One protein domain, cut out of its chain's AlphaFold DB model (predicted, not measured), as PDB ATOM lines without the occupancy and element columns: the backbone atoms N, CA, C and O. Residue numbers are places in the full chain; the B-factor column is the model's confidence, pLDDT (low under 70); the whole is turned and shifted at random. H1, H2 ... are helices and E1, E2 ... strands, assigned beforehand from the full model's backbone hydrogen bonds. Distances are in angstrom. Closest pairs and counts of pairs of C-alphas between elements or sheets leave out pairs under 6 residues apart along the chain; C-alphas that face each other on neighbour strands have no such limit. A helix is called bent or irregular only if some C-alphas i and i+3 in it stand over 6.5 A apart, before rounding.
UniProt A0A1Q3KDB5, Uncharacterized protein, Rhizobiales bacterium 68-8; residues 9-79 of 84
ATOM      1  N   GLY A   9      29.777  -8.261 -16.877       78.12
ATOM      2  CA  GLY A   9      30.569  -7.187 -16.276       78.12
ATOM      3  C   GLY A   9      31.177  -6.195 -17.276       78.12
ATOM      4  O   GLY A   9      31.364  -5.034 -16.928       78.12
ATOM      5  N   TYR A  10      31.417  -6.598 -18.529       81.12
ATOM      6  CA  TYR A  10      31.903  -5.687 -19.571       81.12
ATOM      7  C   TYR A  10      30.858  -4.664 -20.026       81.12
ATOM      8  O   TYR A  10      31.224  -3.722 -20.718       81.12
ATOM      9  N   PHE A  11      29.586  -4.806 -19.636       87.75
ATOM     10  CA  PHE A  11      28.496  -3.895 -20.010       87.75
ATOM     11  C   PHE A  11      28.028  -2.999 -18.858       87.75
ATOM     12  O   PHE A  11      27.098  -2.214 -19.027       87.75
ATOM     13  N   VAL A  12      28.675  -3.057 -17.689       89.69
ATOM     14  CA  VAL A  12      28.313  -2.205 -16.540       89.69
ATOM     15  C   VAL A  12      28.431  -0.715 -16.888       89.69
ATOM     16  O   VAL A  12      27.594   0.082 -16.473       89.69
ATOM     17  N   TRP A  13      29.403  -0.334 -17.721       92.38
ATOM     18  CA  TRP A  13      29.526   1.044 -18.207       92.38
ATOM     19  C   TRP A  13      28.352   1.466 -19.108       92.38
ATOM     20  O   TRP A  13      27.951   2.625 -19.064       92.38
ATOM     21  N   VAL A  14      27.754   0.540 -19.872       92.81
ATOM     22  CA  VAL A  14      26.558   0.817 -20.691       92.81
ATOM     23  C   VAL A  14      25.376   1.148 -19.792       92.81
ATOM     24  O   VAL A  14      24.659   2.108 -20.055       92.81
ATOM     25  N   LEU A  15      25.204   0.404 -18.695       91.25
ATOM     26  CA  LEU A  15      24.179   0.709 -17.695       91.25
ATOM     27  C   LEU A  15      24.422   2.070 -17.036       91.25
ATOM     28  O   LEU A  15      23.472   2.822 -16.845       91.25
ATOM     29  N   ALA A  16      25.677   2.415 -16.738       92.25
ATOM     30  CA  ALA A  16      26.020   3.728 -16.196       92.25
ATOM     31  C   ALA A  16      25.676   4.867 -17.176       92.25
ATOM     32  O   ALA A  16      25.063   5.856 -16.775       92.25
ATOM     33  N   LEU A  17      26.003   4.715 -18.465       94.94
ATOM     34  CA  LEU A  17      25.628   5.690 -19.494       94.94
ATOM     35  C   LEU A  17      24.112   5.790 -19.660       94.94
ATOM     36  O   LEU A  17      23.576   6.895 -19.690       94.94
ATOM     37  N   ALA A  18      23.418   4.652 -19.722       95.25
ATOM     38  CA  ALA A  18      21.964   4.618 -19.817       95.25
ATOM     39  C   ALA A  18      21.312   5.321 -18.617       95.25
ATOM     40  O   ALA A  18      20.419   6.145 -18.802       95.25
ATOM     41  N   ALA A  19      21.802   5.071 -17.400       93.75
ATOM     42  CA  ALA A  19      21.340   5.752 -16.195       93.75
ATOM     43  C   ALA A  19      21.580   7.269 -16.259       93.75
ATOM     44  O   ALA A  19      20.688   8.041 -15.911       93.75
ATOM     45  N   GLY A  20      22.742   7.708 -16.755       92.75
ATOM     46  CA  GLY A  20      23.049   9.128 -16.948       92.75
ATOM     47  C   GLY A  20      22.116   9.809 -17.951       92.75
ATOM     48  O   GLY A  20      21.588  10.884 -17.670       92.75
ATOM     49  N   VAL A  21      21.852   9.163 -19.091       93.38
ATOM     50  CA  VAL A  21      20.912   9.668 -20.107       93.38
ATOM     51  C   VAL A  21      19.491   9.733 -19.550       93.38
ATOM     52  O   VAL A  21      18.813  10.741 -19.734       93.38
ATOM     53  N   LEU A  22      19.040   8.707 -18.825       93.06
ATOM     54  CA  LEU A  22      17.715   8.705 -18.202       93.06
ATOM     55  C   LEU A  22      17.575   9.805 -17.146       93.06
ATOM     56  O   LEU A  22      16.565  10.504 -17.130       93.06
ATOM     57  N   ALA A  23      18.591  10.006 -16.303       91.81
ATOM     58  CA  ALA A  23      18.604  11.087 -15.323       91.81
ATOM     59  C   ALA A  23      18.537  12.462 -16.002       91.81
ATOM     60  O   ALA A  23      17.762  13.326 -15.587       91.81
ATOM     61  N   TYR A  24      19.292  12.638 -17.088       90.81
ATOM     62  CA  TYR A  24      19.242  13.840 -17.910       90.81
ATOM     63  C   TYR A  24      17.841  14.075 -18.503       90.81
ATOM     64  O   TYR A  24      17.290  15.167 -18.369       90.81
ATOM     65  N   LEU A  25      17.216  13.055 -19.094       89.62
ATOM     66  CA  LEU A  25      15.867  13.170 -19.658       89.62
ATOM     67  C   LEU A  25      14.796  13.422 -18.585       89.62
ATOM     68  O   LEU A  25      13.817  14.123 -18.844       89.62
ATOM     69  N   ALA A  26      14.966  12.883 -17.375       90.19
ATOM     70  CA  ALA A  26      14.025  13.065 -16.274       90.19
ATOM     71  C   ALA A  26      14.128  14.464 -15.645       90.19
ATOM     72  O   ALA A  26      13.110  15.146 -15.502       90.19
ATOM     73  N   TRP A  27      15.340  14.919 -15.315       91.62
ATOM     74  CA  TRP A  27      15.560  16.106 -14.477       91.62
ATOM     75  C   TRP A  27      16.274  17.266 -15.180       91.62
ATOM     76  O   TRP A  27      16.170  18.403 -14.727       91.62
ATOM     77  N   GLY A  28      16.944  17.022 -16.303       92.44
ATOM     78  CA  GLY A  28      17.781  18.009 -16.986       92.44
ATOM     79  C   GLY A  28      19.197  18.072 -16.410       92.44
ATOM     80  O   GLY A  28      19.732  17.067 -15.941       92.44
ATOM     81  N   LEU A  29      19.827  19.247 -16.465       93.75
ATOM     82  CA  LEU A  29      21.210  19.454 -16.014       93.75
ATOM     83  C   LEU A  29      21.284  20.316 -14.749       93.75
ATOM     84  O   LEU A  29      20.404  21.157 -14.519       93.75
ATOM     85  N   PRO A  30      22.333  20.136 -13.926       95.75
ATOM     86  CA  PRO A  30      22.502  20.899 -12.700       95.75
ATOM     87  C   PRO A  30      22.819  22.368 -12.998       95.75
ATOM     88  O   PRO A  30      23.628  22.687 -13.869       95.75
ATOM     89  N   HIS A  31      22.190  23.258 -12.240       96.38
ATOM     90  CA  HIS A  31      22.455  24.692 -12.212       96.38
ATOM     91  C   HIS A  31      22.762  25.095 -10.770       96.38
ATOM     92  O   HIS A  31      22.056  24.688  -9.843       96.38
ATOM     93  N   ALA A  32      23.816  25.880 -10.580       97.06
ATOM     94  CA  ALA A  32      24.254  26.333  -9.267       97.06
ATOM     95  C   ALA A  32      23.566  27.649  -8.892       97.06
ATOM     96  O   ALA A  32      23.262  28.468  -9.761       97.06
ATOM     97  N   ILE A  33      23.315  27.855  -7.599       96.50
ATOM     98  CA  ILE A  33      22.783  29.117  -7.087       96.50
ATOM     99  C   ILE A  33      23.766  30.249  -7.400       96.50
ATOM    100  O   ILE A  33      24.965  30.147  -7.147       96.50
ATOM    101  N   TRP A  34      23.243  31.329  -7.962       96.69
ATOM    102  CA  TRP A  34      24.011  32.516  -8.315       96.69
ATOM    103  C   TRP A  34      23.621  33.704  -7.447       96.69
ATOM    104  O   TRP A  34      24.472  34.368  -6.861       96.69
ATOM    105  N   SER A  35      22.319  33.959  -7.327       95.12
ATOM    106  CA  SER A  35      21.796  35.030  -6.488       95.12
ATOM    107  C   SER A  35      20.449  34.651  -5.889       95.12
ATOM    108  O   SER A  35      19.815  33.666  -6.272       95.12
ATOM    109  N   TYR A  36      20.023  35.417  -4.896       93.38
ATOM    110  CA  TYR A  36      18.754  35.214  -4.218       93.38
ATOM    111  C   TYR A  36      18.236  36.537  -3.663       93.38
ATOM    112  O   TYR A  36      19.013  37.445  -3.363       93.38
ATOM    113  N   SER A  37      16.922  36.633  -3.493       92.50
ATOM    114  CA  SER A  37      16.281  37.714  -2.748       92.50
ATOM    115  C   SER A  37      15.620  37.167  -1.490       92.50
ATOM    116  O   SER A  37      15.123  36.038  -1.474       92.50
ATOM    117  N   TYR A  38      15.640  37.962  -0.426       92.88
ATOM    118  CA  TYR A  38      15.107  37.600   0.882       92.88
ATOM    119  C   TYR A  38      14.499  38.823   1.571       92.88
ATOM    120  O   TYR A  38      14.843  39.959   1.246       92.88
ATOM    121  N   TYR A  39      13.612  38.565   2.526       89.31
ATOM    122  CA  TYR A  39      13.119  39.549   3.484       89.31
ATOM    123  C   TYR A  39      13.645  39.221   4.884       89.31
ATOM    124  O   TYR A  39      13.891  38.053   5.199       89.31
ATOM    125  N   GLY A  40      13.779  40.248   5.722       82.06
ATOM    126  CA  GLY A  40      14.274  40.104   7.091       82.06
ATOM    127  C   GLY A  40      15.785  39.877   7.182       82.06
ATOM    128  O   GLY A  40      16.475  39.724   6.174       82.06
ATOM    129  N   GLY A  41      16.284  39.868   8.416       77.06
ATOM    130  CA  GLY A  41      17.709  39.798   8.727       77.06
ATOM    131  C   GLY A  41      18.385  41.158   8.716       77.06
ATOM    132  O   GLY A  41      18.452  41.839   7.693       77.06
ATOM    133  N   GLU A  42      18.919  41.543   9.872       78.94
ATOM    134  CA  GLU A  42      19.868  42.648   9.952       78.94
ATOM    135  C   GLU A  42      21.155  42.301   9.188       78.94
ATOM    136  O   GLU A  42      21.434  41.150   8.826       78.94
ATOM    137  N   ARG A  43      21.971  43.319   8.903       76.88
ATOM    138  CA  ARG A  43      23.230  43.134   8.180       76.88
ATOM    139  C   ARG A  43      24.148  42.189   8.967       76.88
ATOM    140  O   ARG A  43      24.709  42.574   9.980       76.88
ATOM    141  N   GLY A  44      24.328  40.970   8.460       73.06
ATOM    142  CA  GLY A  44      25.164  39.937   9.085       73.06
ATOM    143  C   GLY A  44      24.379  38.815   9.765       73.06
ATOM    144  O   GLY A  44      24.961  37.766  10.026       73.06
ATOM    145  N   ASP A  45      23.066  38.970   9.956       81.12
ATOM    146  CA  ASP A  45      22.200  37.874  10.376       81.12
ATOM    147  C   ASP A  45      21.642  37.148   9.146       81.12
ATOM    148  O   ASP A  45      20.827  37.662   8.372       81.12
ATOM    149  N   PHE A  46      22.154  35.939   8.927       79.81
ATOM    150  CA  PHE A  46      21.719  35.057   7.849       79.81
ATOM    151  C   PHE A  46      20.616  34.089   8.297       79.81
ATOM    152  O   PHE A  46      19.927  33.536   7.442       79.81
ATOM    153  N   ALA A  47      20.439  33.879   9.606       81.44
ATOM    154  CA  ALA A  47      19.540  32.865  10.153       81.44
ATOM    155  C   ALA A  47      18.073  33.309  10.121       81.44
ATOM    156  O   ALA A  47      17.182  32.485   9.921       81.44
ATOM    157  N   SER A  48      17.818  34.609  10.266       83.50
ATOM    158  CA  SER A  48      16.473  35.199  10.214       83.50
ATOM    159  C   SER A  48      15.989  35.546   8.798       83.50
ATOM    160  O   SER A  48      14.879  36.054   8.626       83.50
ATOM    161  N   ARG A  49      16.791  35.263   7.762       87.44
ATOM    162  CA  ARG A  49      16.440  35.574   6.370       87.44
ATOM    163  C   ARG A  49      15.383  34.620   5.841       87.44
ATOM    164  O   ARG A  49      15.573  33.404   5.822       87.44
ATOM    165  N   HIS A  50      14.307  35.186   5.308       89.81
ATOM    166  CA  HIS A  50      13.290  34.440   4.582       89.81
ATOM    167  C   HIS A  50      13.490  34.626   3.077       89.81
ATOM    168  O   HIS A  50      13.173  35.680   2.521       89.81
ATOM    169  N   TYR A  51      14.048  33.615   2.414       91.56
ATOM    170  CA  TYR A  51      14.325  33.663   0.980       91.56
ATOM    171  C   TYR A  51      13.022  33.582   0.186       91.56
ATOM    172  O   TYR A  51      12.142  32.793   0.521       91.56
ATOM    173  N   VAL A  52      12.911  34.369  -0.885       94.19
ATOM    174  CA  VAL A  52      11.696  34.440  -1.714       94.19
ATOM    175  C   VAL A  52      11.941  34.126  -3.178       94.19
ATOM    176  O   VAL A  52      11.094  33.492  -3.804       94.19
ATOM    177  N   ARG A  53      13.101  34.495  -3.731       95.38
ATOM    178  CA  ARG A  53      13.510  34.066  -5.074       95.38
ATOM    179  C   ARG A  53      14.932  33.545  -5.068       95.38
ATOM    180  O   ARG A  53      15.798  34.094  -4.393       95.38
ATOM    181  N   CYS A  54      15.148  32.513  -5.868       95.69
ATOM    182  CA  CYS A  54      16.422  31.847  -6.057       95.69
ATOM    183  C   CYS A  54      16.755  31.875  -7.548       95.69
ATOM    184  O   CYS A  54      15.963  31.403  -8.369       95.69
ATOM    185  N   THR A  55      17.910  32.424  -7.892       97.06
ATOM    186  CA  THR A  55      18.405  32.510  -9.261       97.06
ATOM    187  C   THR A  55      19.563  31.541  -9.430       97.06
ATOM    188  O   THR A  55      20.572  31.638  -8.734       97.06
ATOM    189  N   PHE A  56      19.410  30.615 -10.367       97.19
ATOM    190  CA  PHE A  56      20.372  29.574 -10.692       97.19
ATOM    191  C   PHE A  56      20.974  29.813 -12.072       97.19
ATOM    192  O   PHE A  56      20.268  30.239 -12.987       97.19
ATOM    193  N   VAL A  57      22.258  29.505 -12.225       96.38
ATOM    194  CA  VAL A  57      23.004  29.629 -13.482       96.38
ATOM    195  C   VAL A  57      23.646  28.289 -13.822       96.38
ATOM    196  O   VAL A  57      24.142  27.574 -12.949       96.38
ATOM    197  N   GLY A  58      23.621  27.933 -15.101       94.75
ATOM    198  CA  GLY A  58      24.179  26.677 -15.578       94.75
ATOM    199  C   GLY A  58      24.064  26.516 -17.093       94.75
ATOM    200  O   GLY A  58      23.850  27.502 -17.804       94.75
ATOM    201  N   PRO A  59      24.210  25.280 -17.600       92.81
ATOM    202  CA  PRO A  59      24.316  25.003 -19.034       92.81
ATOM    203  C   PRO A  59      23.118  25.462 -19.876       92.81
ATOM    204  O   PRO A  59      23.268  25.682 -21.075       92.81
ATOM    205  N   TYR A  60      21.935  25.615 -19.274       93.06
ATOM    206  CA  TYR A  60      20.722  26.075 -19.961       93.06
ATOM    207  C   TYR A  60      20.381  27.540 -19.687       93.06
ATOM    208  O   TYR A  60      19.276  27.986 -19.991       93.06
ATOM    209  N   GLY A  61      21.339  28.299 -19.154       93.19
ATOM    210  CA  GLY A  61      21.206  29.721 -18.883       93.19
ATOM    211  C   GLY A  61      20.805  30.003 -17.441       93.19
ATOM    212  O   GLY A  61      21.308  29.373 -16.507       93.19
ATOM    213  N   VAL A  62      19.937  31.000 -17.264       95.00
ATOM    214  CA  VAL A  62      19.565  31.542 -15.952       95.00
ATOM    215  C   VAL A  62      18.104  31.236 -15.640       95.00
ATOM    216  O   VAL A  62      17.210  31.595 -16.406       95.00
ATOM    217  N   PHE A  63      17.855  30.626 -14.483       94.69
ATOM    218  CA  PHE A  63      16.518  30.284 -14.001       94.69
ATOM    219  C   PHE A  63      16.242  30.987 -12.682       94.69
ATOM    220  O   PHE A  63      16.977  30.805 -11.720       94.69
ATOM    221  N   THR A  64      15.163  31.768 -12.617       95.88
ATOM    222  CA  THR A  64      14.699  32.374 -11.362       95.88
ATOM    223  C   THR A  64      13.406  31.707 -10.931       95.88
ATOM    224  O   THR A  64      12.406  31.775 -11.643       95.88
ATOM    225  N   VAL A  65      13.430  31.067  -9.765       94.88
ATOM    226  CA  VAL A  65      12.299  30.317  -9.203       94.88
ATOM    227  C   VAL A  65      11.972  30.805  -7.790       94.88
ATOM    228  O   VAL A  65      12.856  31.334  -7.108       94.88
ATOM    229  N   PRO A  66      10.716  30.666  -7.330       95.50
ATOM    230  CA  PRO A  66      10.376  30.949  -5.942       95.50
ATOM    231  C   PRO A  66      11.132  30.012  -4.992       95.50
ATOM    232  O   PRO A  66      11.374  28.844  -5.305       95.50
ATOM    233  N   ALA A  67      11.500  30.533  -3.825       93.50
ATOM    234  CA  ALA A  67      12.130  29.741  -2.778       93.50
ATOM    235  C   ALA A  67      11.182  28.648  -2.265       93.50
ATOM    236  O   ALA A  67       9.976  28.859  -2.125       93.50
ATOM    237  N   LYS A  68      11.733  27.476  -1.942       92.38
ATOM    238  CA  LYS A  68      10.961  26.354  -1.402       92.38
ATOM    239  C   LYS A  68      11.052  26.389   0.118       92.38
ATOM    240  O   LYS A  68      12.145  26.280   0.668       92.38
ATOM    241  N   ASN A  69       9.913  26.547   0.794       88.75
ATOM    242  CA  ASN A  69       9.834  26.673   2.257       88.75
ATOM    243  C   ASN A  69      10.721  27.805   2.813       88.75
ATOM    244  O   ASN A  69      11.415  27.627   3.813       88.75
ATOM    245  N   GLY A  70      10.753  28.950   2.121       87.62
ATOM    246  CA  GLY A  70      11.554  30.107   2.531       87.62
ATOM    247  C   GLY A  70      13.066  29.915   2.396       87.62
ATOM    248  O   GLY A  70      13.827  30.666   3.002       87.62
ATOM    249  N   ARG A  71      13.522  28.896   1.651       89.69
ATOM    250  CA  ARG A  71      14.943  28.566   1.466       89.69
ATOM    251  C   ARG A  71      15.290  28.353  -0.006       89.69
ATOM    252  O   ARG A  71      14.476  27.873  -0.797       89.69
ATOM    253  N   CYS A  72      16.537  28.668  -0.346       92.44
ATOM    254  CA  CYS A  72      17.141  28.339  -1.633       92.44
ATOM    255  C   CYS A  72      18.084  27.144  -1.479       92.44
ATOM    256  O   CYS A  72      18.896  27.107  -0.557       92.44
ATOM    257  N   GLY A  73      17.979  26.169  -2.382       92.25
ATOM    258  CA  GLY A  73      18.983  25.114  -2.507       92.25
ATOM    259  C   GLY A  73      20.244  25.627  -3.206       92.25
ATOM    260  O   GLY A  73      20.193  26.619  -3.929       92.25
ATOM    261  N   TRP A  74      21.364  24.928  -3.020       93.88
ATOM    262  CA  TRP A  74      22.626  25.241  -3.704       93.88
ATOM    263  C   TRP A  74      22.623  24.838  -5.179       93.88
ATOM    264  O   TRP A  74      23.255  25.493  -6.001       93.88
ATOM    265  N   VAL A  75      21.906  23.762  -5.507       95.25
ATOM    266  CA  VAL A  75      21.796  23.216  -6.861       95.25
ATOM    267  C   VAL A  75      20.336  22.897  -7.148       95.25
ATOM    268  O   VAL A  75      19.631  22.352  -6.296       95.25
ATOM    269  N   ALA A  76      19.901  23.217  -8.359       94.56
ATOM    270  CA  ALA A  76      18.622  22.790  -8.903       94.56
ATOM    271  C   ALA A  76      18.819  22.279 -10.333       94.56
ATOM    272  O   ALA A  76      19.728  22.712 -11.039       94.56
ATOM    273  N   PHE A  77      17.982  21.332 -10.748       94.19
ATOM    274  CA  PHE A  77      18.037  20.759 -12.087       94.19
ATOM    275  C   PHE A  77      16.962  21.396 -12.956       94.19
ATOM    276  O   PHE A  77      15.806  21.509 -12.542       94.19
ATOM    277  N   PHE A  78      17.361  21.822 -14.149       93.69
ATOM    278  CA  PHE A  78      16.466  22.433 -15.121       93.69
ATOM    279  C   PHE A  78      16.646  21.763 -16.477       93.69
ATOM    280  O   PHE A  78      17.749  21.343 -16.833       93.69
ATOM    281  N   LYS A  79      15.555  21.693 -17.240       91.12
ATOM    282  CA  LYS A  79      15.554  21.299 -18.653       91.12
ATOM    283  C   LYS A  79      15.711  22.528 -19.543       91.12
ATOM    284  O   LYS A  79      15.408  23.648 -19.124       91.12
TER     285      LYS A  79
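AT A GLANCE: This is residues 9 to 79 of the 84 residues of an uncharacterized protein of Rhizobiales bacterium 68-8 (UniProt A0A1Q3KDB5). A small four-stranded sheet, strongly twisted and curled like part of a barrel, has one long helix, H1, running out from it as an arm, of which residues 9 to 23 stick out free. At the other end of the rod-shaped outline lies the link from E1 to E2, residues 40 to 49. The printed part has 71 residues, with one named helix followed by four named strands, in the order H1, E1, E2, E3, E4; the sheet runs E3, E2, E1, E4, all antiparallel, and the class is mixed, helices and strands. The whole is only just extended, close to loose, with a radius of gyration of the C-alphas of 16.9 A and spans of 58 by 23 by 18 A.

HOW THE PARTS SIT: H1, residues 9 to 27, is on the sheet but only grazes it, with its residues 23 to 27; its closest C-alphas to E4, residues 75 to 78, are those of Trp 27 and Phe 77, 5.8 A apart. In H1, 13 of 15 O i to N i+4 pairs are within hydrogen-bond range. E1, residues 29 to 39, is an inner strand that bends by 55 degrees at residue 34. Its pairing is staggered: residues 29 to 32 pair with E4, where N 31 and O 76 are 2.8 A apart, and residues 32 to 39 pair with E2, residues 50 to 58, where N 34 and O 55 are 2.8 A apart. E1 and E2 form a hairpin, with 151 degrees between their directions, and E2 bends by 51 degrees at residue 53. E2 also forms a hairpin with E3, residues 61 to 66, at 162 degrees; N 56 and O 63 are 2.8 A apart. E1, E2 and E3 are a meander, each strand the antiparallel neighbour of the one before. With E4 they make a Greek key, the first strand being the antiparallel neighbour of the fourth, at 117 degrees. E3 and E4 are the edge strands.

IN THESE COORDINATES: H1 begins at C-alpha 9 (30.569, -7.187, -16.276) and is 27.8 A long; it is irregular, with C-alphas 10 and 13 at 7.3 A. E1 is 29.1 A long and ends at C-alpha 39 (13.119, 39.549, 3.484). E2 is 24.2 A long, E3 16.9 A and E4 9.9 A, ending at C-alpha 78 (16.466, 22.433, -15.121).

THE WHOLE: The two C-alphas farthest apart, those of Tyr 10 and Glu 42, are at 57.9 A. Without residues 9 to 23 the body spans 41 by 18 by 13 A. The printed part has no cut, and no link is long. The mean pLDDT of the printed part is 91.0, and no printed residue is under 70.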